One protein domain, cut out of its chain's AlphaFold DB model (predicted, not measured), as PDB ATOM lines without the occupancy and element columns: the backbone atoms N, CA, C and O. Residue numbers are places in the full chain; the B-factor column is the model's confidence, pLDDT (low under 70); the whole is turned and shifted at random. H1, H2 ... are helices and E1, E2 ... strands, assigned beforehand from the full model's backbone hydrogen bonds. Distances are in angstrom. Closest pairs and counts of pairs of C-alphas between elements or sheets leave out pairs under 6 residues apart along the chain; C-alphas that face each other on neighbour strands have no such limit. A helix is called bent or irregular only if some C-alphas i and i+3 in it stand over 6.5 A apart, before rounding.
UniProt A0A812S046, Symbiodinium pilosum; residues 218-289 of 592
ATOM      1  N   ILE A 218      10.590  47.949 -31.431       98.06
ATOM      2  CA  ILE A 218      11.501  47.019 -30.761       98.06
ATOM      3  C   ILE A 218      12.462  46.373 -31.763       98.06
ATOM      4  O   ILE A 218      12.056  45.877 -32.814       98.06
ATOM      5  N   GLY A 219      13.752  46.387 -31.441       97.75
ATOM      6  CA  GLY A 219      14.781  45.650 -32.164       97.75
ATOM      7  C   GLY A 219      14.916  44.230 -31.620       97.75
ATOM      8  O   GLY A 219      15.018  44.038 -30.407       97.75
ATOM      9  N   ILE A 220      14.966  43.242 -32.511       97.06
ATOM     10  CA  ILE A 220      15.327  41.851 -32.210       97.06
ATOM     11  C   ILE A 220      16.737  41.602 -32.750       97.06
ATOM     12  O   ILE A 220      17.023  41.912 -33.904       97.06
ATOM     13  N   ILE A 221      17.620  41.045 -31.918       94.88
ATOM     14  CA  ILE A 221      19.056  40.858 -32.189       94.88
ATOM     15  C   ILE A 221      19.389  39.352 -32.172       94.88
ATOM     16  O   ILE A 221      20.323  38.878 -31.526       94.88
ATOM     17  N   GLY A 222      18.583  38.568 -32.886       91.69
ATOM     18  CA  GLY A 222      18.730  37.126 -33.068       91.69
ATOM     19  C   GLY A 222      18.091  36.285 -31.962       91.69
ATOM     20  O   GLY A 222      18.567  36.258 -30.824       91.69
ATOM     21  N   VAL A 223      17.092  35.491 -32.346       90.88
ATOM     22  CA  VAL A 223      16.520  34.394 -31.548       90.88
ATOM     23  C   VAL A 223      17.463  33.183 -31.609       90.88
ATOM     24  O   VAL A 223      17.985  32.865 -32.678       90.88
ATOM     25  N   SER A 224      17.740  32.532 -30.476       88.62
ATOM     26  CA  SER A 224      18.540  31.295 -30.440       88.62
ATOM     27  C   SER A 224      17.714  30.090 -30.916       88.62
ATOM     28  O   SER A 224      16.489  30.121 -30.788       88.62
ATOM     29  N   PRO A 225      18.339  29.005 -31.417       86.69
ATOM     30  CA  PRO A 225      17.611  27.792 -31.801       86.69
ATOM     31  C   PRO A 225      16.708  27.256 -30.680       86.69
ATOM     32  O   PRO A 225      15.541  26.974 -30.926       86.69
ATOM     33  N   ASP A 226      17.211  27.227 -29.442       88.31
ATOM     34  CA  ASP A 226      16.478  26.728 -28.269       88.31
ATOM     35  C   ASP A 226      15.246  27.581 -27.907       88.31
ATOM     36  O   ASP A 226      14.277  27.068 -27.353       88.31
ATOM     37  N   ALA A 227      15.260  28.880 -28.232       91.06
ATOM     38  CA  ALA A 227      14.148  29.801 -27.978       91.06
ATOM     39  C   ALA A 227      13.187  29.948 -29.173       91.06
ATOM     40  O   ALA A 227      12.130  30.561 -29.026       91.06
ATOM     41  N   ARG A 228      13.529  29.410 -30.354       90.56
ATOM     42  CA  ARG A 228      12.816  29.645 -31.624       90.56
ATOM     43  C   ARG A 228      11.347  29.237 -31.569       90.56
ATOM     44  O   ARG A 228      10.473  30.030 -31.907       90.56
ATOM     45  N   ASP A 229      11.074  28.013 -31.136       91.38
ATOM     46  CA  ASP A 229       9.717  27.462 -31.179       91.38
ATOM     47  C   ASP A 229       8.820  28.165 -30.146       91.38
ATOM     48  O   ASP A 229       7.683  28.529 -30.445       91.38
ATOM     49  N   ALA A 230       9.369  28.471 -28.964       92.88
ATOM     50  CA  ALA A 230       8.703  29.296 -27.960       92.88
ATOM     51  C   ALA A 230       8.434  30.724 -28.473       92.88
ATOM     52  O   ALA A 230       7.353  31.256 -28.239       92.88
ATOM     53  N   PHE A 231       9.381  31.332 -29.198       95.12
ATOM     54  CA  PHE A 231       9.237  32.658 -29.813       95.12
ATOM     55  C   PHE A 231       8.084  32.701 -30.815       95.12
ATOM     56  O   PHE A 231       7.243  33.593 -30.735       95.12
ATOM     57  N   TYR A 232       7.969  31.704 -31.690       94.69
ATOM     58  CA  TYR A 232       6.843  31.620 -32.620       94.69
ATOM     59  C   TYR A 232       5.500  31.352 -31.924       94.69
ATOM     60  O   TYR A 232       4.489  31.921 -32.330       94.69
ATOM     61  N   ILE A 233       5.475  30.584 -30.829       94.00
ATOM     62  CA  ILE A 233       4.276  30.435 -29.982       94.00
ATOM     63  C   ILE A 233       3.890  31.773 -29.326       94.00
ATOM     64  O   ILE A 233       2.719  32.141 -29.338       94.00
ATOM     65  N   ALA A 234       4.853  32.533 -28.795       94.06
ATOM     66  CA  ALA A 234       4.605  33.842 -28.176       94.06
ATOM     67  C   ALA A 234       4.121  34.911 -29.178       94.06
ATOM     68  O   ALA A 234       3.460  35.871 -28.779       94.06
ATOM     69  N   MET A 235       4.424  34.722 -30.465       94.50
ATOM     70  CA  MET A 235       3.951  35.534 -31.592       94.50
ATOM     71  C   MET A 235       2.596  35.075 -32.160       94.50
ATOM     72  O   MET A 235       2.153  35.634 -33.156       94.50
ATOM     73  N   ASP A 236       1.942  34.071 -31.559       94.25
ATOM     74  CA  ASP A 236       0.711  33.437 -32.071       94.25
ATOM     75  C   ASP A 236       0.860  32.895 -33.511       94.25
ATOM     76  O   ASP A 236      -0.045  32.960 -34.341       94.25
ATOM     77  N   LYS A 237       2.061  32.378 -33.814       95.00
ATOM     78  CA  LYS A 237       2.487  31.855 -35.122       95.00
ATOM     79  C   LYS A 237       3.206  30.494 -35.024       95.00
ATOM     80  O   LYS A 237       4.265  30.316 -35.638       95.00
ATOM     81  N   PRO A 238       2.709  29.513 -34.239       94.75
ATOM     82  CA  PRO A 238       3.413  28.251 -33.982       94.75
ATOM     83  C   PRO A 238       3.745  27.443 -35.250       94.75
ATOM     84  O   PRO A 238       4.687  26.653 -35.243       94.75
ATOM     85  N   GLU A 239       3.022  27.646 -36.352       93.94
ATOM     86  CA  GLU A 239       3.290  27.030 -37.652       93.94
ATOM     87  C   GLU A 239       4.671  27.389 -38.228       93.94
ATOM     88  O   GLU A 239       5.292  26.547 -38.883       93.94
ATOM     89  N   LEU A 240       5.208  28.578 -37.919       92.50
ATOM     90  CA  LEU A 240       6.534  29.014 -38.378       92.50
ATOM     91  C   LEU A 240       7.671  28.157 -37.795       92.50
ATOM     92  O   LEU A 240       8.731  28.042 -38.411       92.50
ATOM     93  N   ALA A 241       7.446  27.492 -36.654       89.81
ATOM     94  CA  ALA A 241       8.404  26.555 -36.064       89.81
ATOM     95  C   ALA A 241       8.623  25.305 -36.931       89.81
ATOM     96  O   ALA A 241       9.692  24.695 -36.874       89.81
ATOM     97  N   LEU A 242       7.635  24.940 -37.755       90.19
ATOM     98  CA  LEU A 242       7.651  23.756 -38.619       90.19
ATOM     99  C   LEU A 242       7.879  24.088 -40.101       90.19
ATOM    100  O   LEU A 242       8.022  23.175 -40.914       90.19
ATOM    101  N   ASP A 243       7.926  25.371 -40.467       90.38
ATOM    102  CA  ASP A 243       8.084  25.796 -41.857       90.38
ATOM    103  C   ASP A 243       9.461  25.371 -42.410       90.38
ATOM    104  O   ASP A 243      10.487  25.724 -41.811       90.38
ATOM    105  N   PRO A 244       9.527  24.640 -43.544       88.50
ATOM    106  CA  PRO A 244      10.784  24.200 -44.148       88.50
ATOM    107  C   PRO A 244      11.787  25.327 -44.432       88.50
ATOM    108  O   PRO A 244      12.993  25.084 -44.365       88.50
ATOM    109  N   ARG A 245      11.314  26.556 -44.693       87.62
ATOM    110  CA  ARG A 245      12.157  27.736 -44.963       87.62
ATOM    111  C   ARG A 245      13.051  28.111 -43.779       87.62
ATOM    112  O   ARG A 245      14.137  28.646 -43.981       87.62
ATOM    113  N   PHE A 246      12.633  27.783 -42.554       84.81
ATOM    114  CA  PHE A 246      13.305  28.183 -41.309       84.81
ATOM    115  C   PHE A 246      13.946  27.011 -40.542       84.81
ATOM    116  O   PHE A 246      14.304  27.159 -39.371       84.81
ATOM    117  N   GLN A 247      14.110  25.846 -41.190       80.81
ATOM    118  CA  GLN A 247      14.840  24.693 -40.628       80.81
ATOM    119  C   GLN A 247      16.318  24.631 -41.058       80.81
ATOM    120  O   GLN A 247      17.091  23.855 -40.496       80.81
ATOM    121  N   GLY A 248      16.717  25.404 -42.072       72.94
ATOM    122  CA  GLY A 248      18.098  25.472 -42.556       72.94
ATOM    123  C   GLY A 248      18.994  26.397 -41.723       72.94
ATOM    124  O   GLY A 248      18.517  27.242 -40.974       72.94
ATOM    125  N   LEU A 249      20.315  26.274 -41.901       69.00
ATOM    126  CA  LEU A 249      21.306  27.141 -41.238       69.00
ATOM    127  C   LEU A 249      21.247  28.608 -41.717       69.00
ATOM    128  O   LEU A 249      21.675  29.508 -41.001       69.00
ATOM    129  N   LEU A 250      20.751  28.838 -42.935       71.56
ATOM    130  CA  LEU A 250      20.618  30.149 -43.564       71.56
ATOM    131  C   LEU A 250      19.275  30.221 -44.294       71.56
ATOM    132  O   LEU A 250      18.978  29.348 -45.109       71.56
ATOM    133  N   ALA A 251      18.510  31.280 -44.042       81.75
ATOM    134  CA  ALA A 251      17.337  31.642 -44.833       81.75
ATOM    135  C   ALA A 251      17.748  32.492 -46.055       81.75
ATOM    136  O   ALA A 251      18.783  33.178 -46.037       81.75
ATOM    137  N   SER A 252      16.950  32.481 -47.129       86.06
ATOM    138  CA  SER A 252      17.122  33.456 -48.213       86.06
ATOM    139  C   SER A 252      16.634  34.849 -47.787       86.06
ATOM    140  O   SER A 252      16.005  35.016 -46.741       86.06
ATOM    141  N   ARG A 253      16.923  35.883 -48.590       82.38
ATOM    142  CA  ARG A 253      16.388  37.231 -48.324       82.38
ATOM    143  C   ARG A 253      14.864  37.277 -48.456       82.38
ATOM    144  O   ARG A 253      14.219  37.928 -47.646       82.38
ATOM    145  N   GLU A 254      14.313  36.548 -49.422       86.88
ATOM    146  CA  GLU A 254      12.869  36.437 -49.653       86.88
ATOM    147  C   GLU A 254      12.176  35.712 -48.486       86.88
ATOM    148  O   GLU A 254      11.153  36.179 -47.988       86.88
ATOM    149  N   ASP A 255      12.782  34.636 -47.966       89.88
ATOM    150  CA  ASP A 255      12.276  33.926 -46.780       89.88
ATOM    151  C   ASP A 255      12.270  34.827 -45.536       89.88
ATOM    152  O   ASP A 255      11.317  34.803 -44.759       89.88
ATOM    153  N   MET A 256      13.312  35.646 -45.349       88.69
ATOM    154  CA  MET A 256      13.385  36.591 -44.231       88.69
ATOM    155  C   MET A 256      12.386  37.748 -44.366       88.69
ATOM    156  O   MET A 256      11.771  38.128 -43.372       88.69
ATOM    157  N   GLN A 257      12.173  38.273 -45.577       88.81
ATOM    158  CA  GLN A 257      11.125  39.269 -45.841       88.81
ATOM    159  C   GLN A 257       9.732  38.699 -45.546       88.81
ATOM    160  O   GLN A 257       8.935  39.355 -44.875       88.81
ATOM    161  N   PHE A 258       9.459  37.460 -45.970       91.44
ATOM    162  CA  PHE A 258       8.230  36.752 -45.611       91.44
ATOM    163  C   PHE A 258       8.093  36.597 -44.088       91.44
ATOM    164  O   PHE A 258       7.046  36.919 -43.531       91.44
ATOM    165  N   LEU A 259       9.150  36.148 -43.401       91.50
ATOM    166  CA  LEU A 259       9.132  35.952 -41.951       91.50
ATOM    167  C   LEU A 259       8.816  37.254 -41.205       91.50
ATOM    168  O   LEU A 259       7.999  37.264 -40.287       91.50
ATOM    169  N   PHE A 260       9.429  38.365 -41.612       92.69
ATOM    170  CA  PHE A 260       9.181  39.663 -40.990       92.69
ATOM    171  C   PHE A 260       7.759  40.170 -41.269       92.69
ATOM    172  O   PHE A 260       7.130  40.724 -40.366       92.69
ATOM    173  N   ALA A 261       7.219  39.931 -42.469       92.50
ATOM    174  CA  ALA A 261       5.837  40.269 -42.804       92.50
ATOM    175  C   ALA A 261       4.816  39.484 -41.956       92.50
ATOM    176  O   ALA A 261       3.856  40.077 -41.471       92.50
ATOM    177  N   GLU A 262       5.045  38.189 -41.709       94.38
ATOM    178  CA  GLU A 262       4.169  37.360 -40.864       94.38
ATOM    179  C   GLU A 262       4.232  37.722 -39.372       94.38
ATOM    180  O   GLU A 262       3.224  37.622 -38.671       94.38
ATOM    181  N   LEU A 263       5.399  38.150 -38.875       94.50
ATOM    182  CA  LEU A 263       5.601  38.491 -37.461       94.50
ATOM    183  C   LEU A 263       5.205  39.934 -37.110       94.50
ATOM    184  O   LEU A 263       4.827  40.199 -35.969       94.50
ATOM    185  N   THR A 264       5.265  40.875 -38.058       94.38
ATOM    186  CA  THR A 264       4.967  42.298 -37.794       94.38
ATOM    187  C   THR A 264       3.573  42.526 -37.177       94.38
ATOM    188  O   THR A 264       3.495  43.238 -36.173       94.38
ATOM    189  N   PRO A 265       2.479  41.896 -37.661       96.81
ATOM    190  CA  PRO A 265       1.162  42.029 -37.037       96.81
ATOM    191  C   PRO A 265       1.097  41.504 -35.601       96.81
ATOM    192  O   PRO A 265       0.281  41.992 -34.826       96.81
ATOM    193  N   ALA A 266       1.931  40.524 -35.229       96.38
ATOM    194  CA  ALA A 266       1.996  40.022 -33.858       96.38
ATOM    195  C   ALA A 266       2.632  41.061 -32.927       96.38
ATOM    196  O   ALA A 266       2.051  41.386 -31.890       96.38
ATOM    197  N   PHE A 267       3.763  41.658 -33.328       97.50
ATOM    198  CA  PHE A 267       4.421  42.719 -32.556       97.50
ATOM    199  C   PHE A 267       3.483  43.900 -32.252       97.50
ATOM    200  O   PHE A 267       3.483  44.416 -31.134       97.50
ATOM    201  N   GLN A 268       2.598  44.263 -33.180       97.88
ATOM    202  CA  GLN A 268       1.632  45.351 -32.990       97.88
ATOM    203  C   GLN A 268       0.516  45.059 -31.963       97.88
ATOM    204  O   GLN A 268      -0.216  45.973 -31.592       97.88
ATOM    205  N   GLN A 269       0.377  43.825 -31.455       97.25
ATOM    206  CA  GLN A 269      -0.666  43.462 -30.477       97.25
ATOM    207  C   GLN A 269      -0.320  43.787 -29.016       97.25
ATOM    208  O   GLN A 269      -1.182  43.652 -28.144       97.25
ATOM    209  N   LYS A 270       0.932  44.154 -28.713       97.88
ATOM    210  CA  LYS A 270       1.385  44.463 -27.347       97.88
ATOM    211  C   LYS A 270       2.220  45.736 -27.331       97.88
ATOM    212  O   LYS A 270       2.840  46.093 -28.335       97.88
ATOM    213  N   THR A 271       2.260  46.404 -26.184       98.56
ATOM    214  CA  THR A 271       3.159  47.544 -25.976       98.56
ATOM    215  C   THR A 271       4.620  47.105 -25.997       98.56
ATOM    216  O   THR A 271       4.958  45.942 -25.758       98.56
ATOM    217  N   THR A 272       5.513  48.057 -26.238       98.19
ATOM    218  CA  THR A 272       6.964  47.849 -26.208       98.19
ATOM    219  C   THR A 272       7.406  47.287 -24.857       98.19
ATOM    220  O   THR A 272       8.199  46.348 -24.814       98.19
ATOM    221  N   ALA A 273       6.832  47.782 -23.756       97.38
ATOM    222  CA  ALA A 273       7.093  47.279 -22.406       97.38
ATOM    223  C   ALA A 273       6.650  45.813 -22.219       97.38
ATOM    224  O   ALA A 273       7.432  45.003 -21.725       97.38
ATOM    225  N   GLN A 274       5.451  45.445 -22.685       98.06
ATOM    226  CA  GLN A 274       4.960  44.061 -22.623       98.06
ATOM    227  C   GLN A 274       5.842  43.101 -23.436       98.06
ATOM    228  O   GLN A 274       6.127  41.991 -22.988       98.06
ATOM    229  N   TRP A 275       6.332  43.524 -24.608       98.00
ATOM    230  CA  TRP A 275       7.306  42.726 -25.358       98.00
ATOM    231  C   TRP A 275       8.651  42.607 -24.649       98.00
ATOM    232  O   TRP A 275       9.253  41.538 -24.688       98.00
ATOM    233  N   CYS A 276       9.111  43.658 -23.965       97.62
ATOM    234  CA  CYS A 276      10.330  43.589 -23.164       97.62
ATOM    235  C   CYS A 276      10.229  42.533 -22.051       97.62
ATOM    236  O   CYS A 276      11.208  41.838 -21.795       97.62
ATOM    237  N   GLU A 277       9.073  42.390 -21.399       97.81
ATOM    238  CA  GLU A 277       8.845  41.355 -20.380       97.81
ATOM    239  C   GLU A 277       8.879  39.951 -20.997       97.81
ATOM    240  O   GLU A 277       9.721  39.135 -20.614       97.81
ATOM    241  N   VAL A 278       8.056  39.705 -22.024       96.69
ATOM    242  CA  VAL A 278       7.971  38.408 -22.723       96.69
ATOM    243  C   VAL A 278       9.338  37.963 -23.254       96.69
ATOM    244  O   VAL A 278       9.801  36.861 -22.966       96.69
ATOM    245  N   LEU A 279      10.037  38.827 -23.995       96.56
ATOM    246  CA  LEU A 279      11.313  38.471 -24.627       96.56
ATOM    247  C   LEU A 279      12.435  38.250 -23.599       96.56
ATOM    248  O   LEU A 279      13.326  37.431 -23.841       96.56
ATOM    249  N   ARG A 280      12.374  38.922 -22.439       96.31
ATOM    250  CA  ARG A 280      13.303  38.718 -21.318       96.31
ATOM    251  C   ARG A 280      13.120  37.356 -20.666       96.31
ATOM    252  O   ARG A 280      14.116  36.672 -20.449       96.31
ATOM    253  N   GLU A 281      11.883  36.961 -20.365       95.06
ATOM    254  CA  GLU A 281      11.586  35.644 -19.777       95.06
ATOM    255  C   GLU A 281      12.051  34.495 -20.683       95.06
ATOM    256  O   GLU A 281      12.504  33.457 -20.205       95.06
ATOM    257  N   MET A 282      12.013  34.716 -21.997       93.88
ATOM    258  CA  MET A 282      12.415  33.752 -23.022       93.88
ATOM    259  C   MET A 282      13.919  33.753 -23.337       93.88
ATOM    260  O   MET A 282      14.371  32.942 -24.145       93.88
ATOM    261  N   GLY A 283      14.703  34.670 -22.758       92.81
ATOM    262  CA  GLY A 283      16.131  34.814 -23.062       92.81
ATOM    263  C   GLY A 283      16.434  35.271 -24.498       92.81
ATOM    264  O   GLY A 283      17.544  35.060 -24.991       92.81
ATOM    265  N   VAL A 284      15.468  35.888 -25.186       95.62
ATOM    266  CA  VAL A 284      15.668  36.449 -26.529       95.62
ATOM    267  C   VAL A 284      16.477  37.742 -26.422       95.62
ATOM    268  O   VAL A 284      16.318  38.525 -25.489       95.62
ATOM    269  N   ARG A 285      17.357  37.998 -27.394       96.19
ATOM    270  CA  ARG A 285      18.103  39.259 -27.478       96.19
ATOM    271  C   ARG A 285      17.222  40.324 -28.127       96.19
ATOM    272  O   ARG A 285      16.878  40.199 -29.301       96.19
ATOM    273  N   TYR A 286      16.871  41.356 -27.370       97.19
ATOM    274  CA  TYR A 286      16.014  42.456 -27.809       97.19
ATOM    275  C   TYR A 286      16.496  43.796 -27.228       97.19
ATOM    276  O   TYR A 286      17.230  43.815 -26.238       97.19
ATOM    277  N   ALA A 287      16.046  44.909 -27.807       97.31
ATOM    278  CA  ALA A 287      16.122  46.236 -27.193       97.31
ATOM    279  C   ALA A 287      14.946  47.115 -27.666       97.31
ATOM    280  O   ALA A 287      14.612  47.069 -28.852       97.31
ATOM    281  N   PRO A 288      14.311  47.923 -26.796       97.50
ATOM    282  CA  PRO A 288      13.374  48.950 -27.245       97.50
ATOM    283  C   PRO A 288      14.126  50.035 -28.031       97.50
ATOM    284  O   PRO A 288      15.245  50.404 -27.666       97.50
ATOM    285  N   VAL A 289      13.518  50.570 -29.090       97.44
ATOM    286  CA  VAL A 289      14.034  51.776 -29.755       97.44
ATOM    287  C   VAL A 289      13.640  52.972 -28.894       97.44
ATOM    288  O   VAL A 289      12.458  53.172 -28.639       97.44
TER     289      VAL A 289
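AT A GLANCE: This is residues 218 to 289 of the 592 residues of a protein of Symbiodinium pilosum (UniProt A0A812S046). The two ends of the printed part meet in a short two-strand ribbon, E1 with E2, and H4 packs on it, chiefly on E2. The long helix H3 and H4 lie on opposite sides of the middle, and H1 and H2 touch each other on the side away from the ribbon. The 72 printed residues hold four named helices and two named strands, in the order E1 H1 H2 H3 H4 E2, with an antiparallel sheet E1 - E2; the class is mostly helix. The whole is compact, with a radius of gyration of the C-alphas of 11.8 A and spans of 31 by 23 by 20 A.

IN THESE COORDINATES: Find C-alpha 218 at (11.501, 47.019, -30.761), where E1, residues 218 to 221, begins. Next come H1, residues 225 to 234, 14.8 A long, and H2, residues 238 to 241. H3, residues 253 to 267, starts at (16.388, 37.231, -48.324) and covers 20.5 A. H4, residues 272 to 281, is 14.5 A long, and E2, residues 286 to 288, ends at (13.374, 48.950, -27.245). H1 is irregular, with C-alphas 226 and 229 7.4 A apart; H3 only just is, with C-alphas 262 and 265 6.7 A apart.

HOW THE PARTS SIT: In E1 and E2, look for N 219 and O 287 at 2.8 A. The closest C-alphas of H4 and E2, Thr 272 and Pro 288, are 6.6 A apart. H1 and H4 are close but not clearly touching, Ala 234 to Val 278 at 7.9 A between C-alphas. H1 and H2 touch, closest at the C-alphas of Tyr 232 and Pro 238, 5.0 A. H3 and H4 are close but not clearly touching, Phe 267 to Trp 275 at 7.8 A between C-alphas, and only just about perpendicular at 71 degrees. Every O i to N i+4 pair is within hydrogen-bond range in H4, 4 of 6 in H1 and 9 of 11 in H3; H2 is too short for one.

THE WHOLE: The C-alphas farthest apart, Pro 244 and Ala 273, are 31.9 A from each other. The printed part has no cut; the link from H2 to H3, 11 residues, is long. Mean pLDDT of the printed part is 92.3; look at residue 249 for the one value under 70.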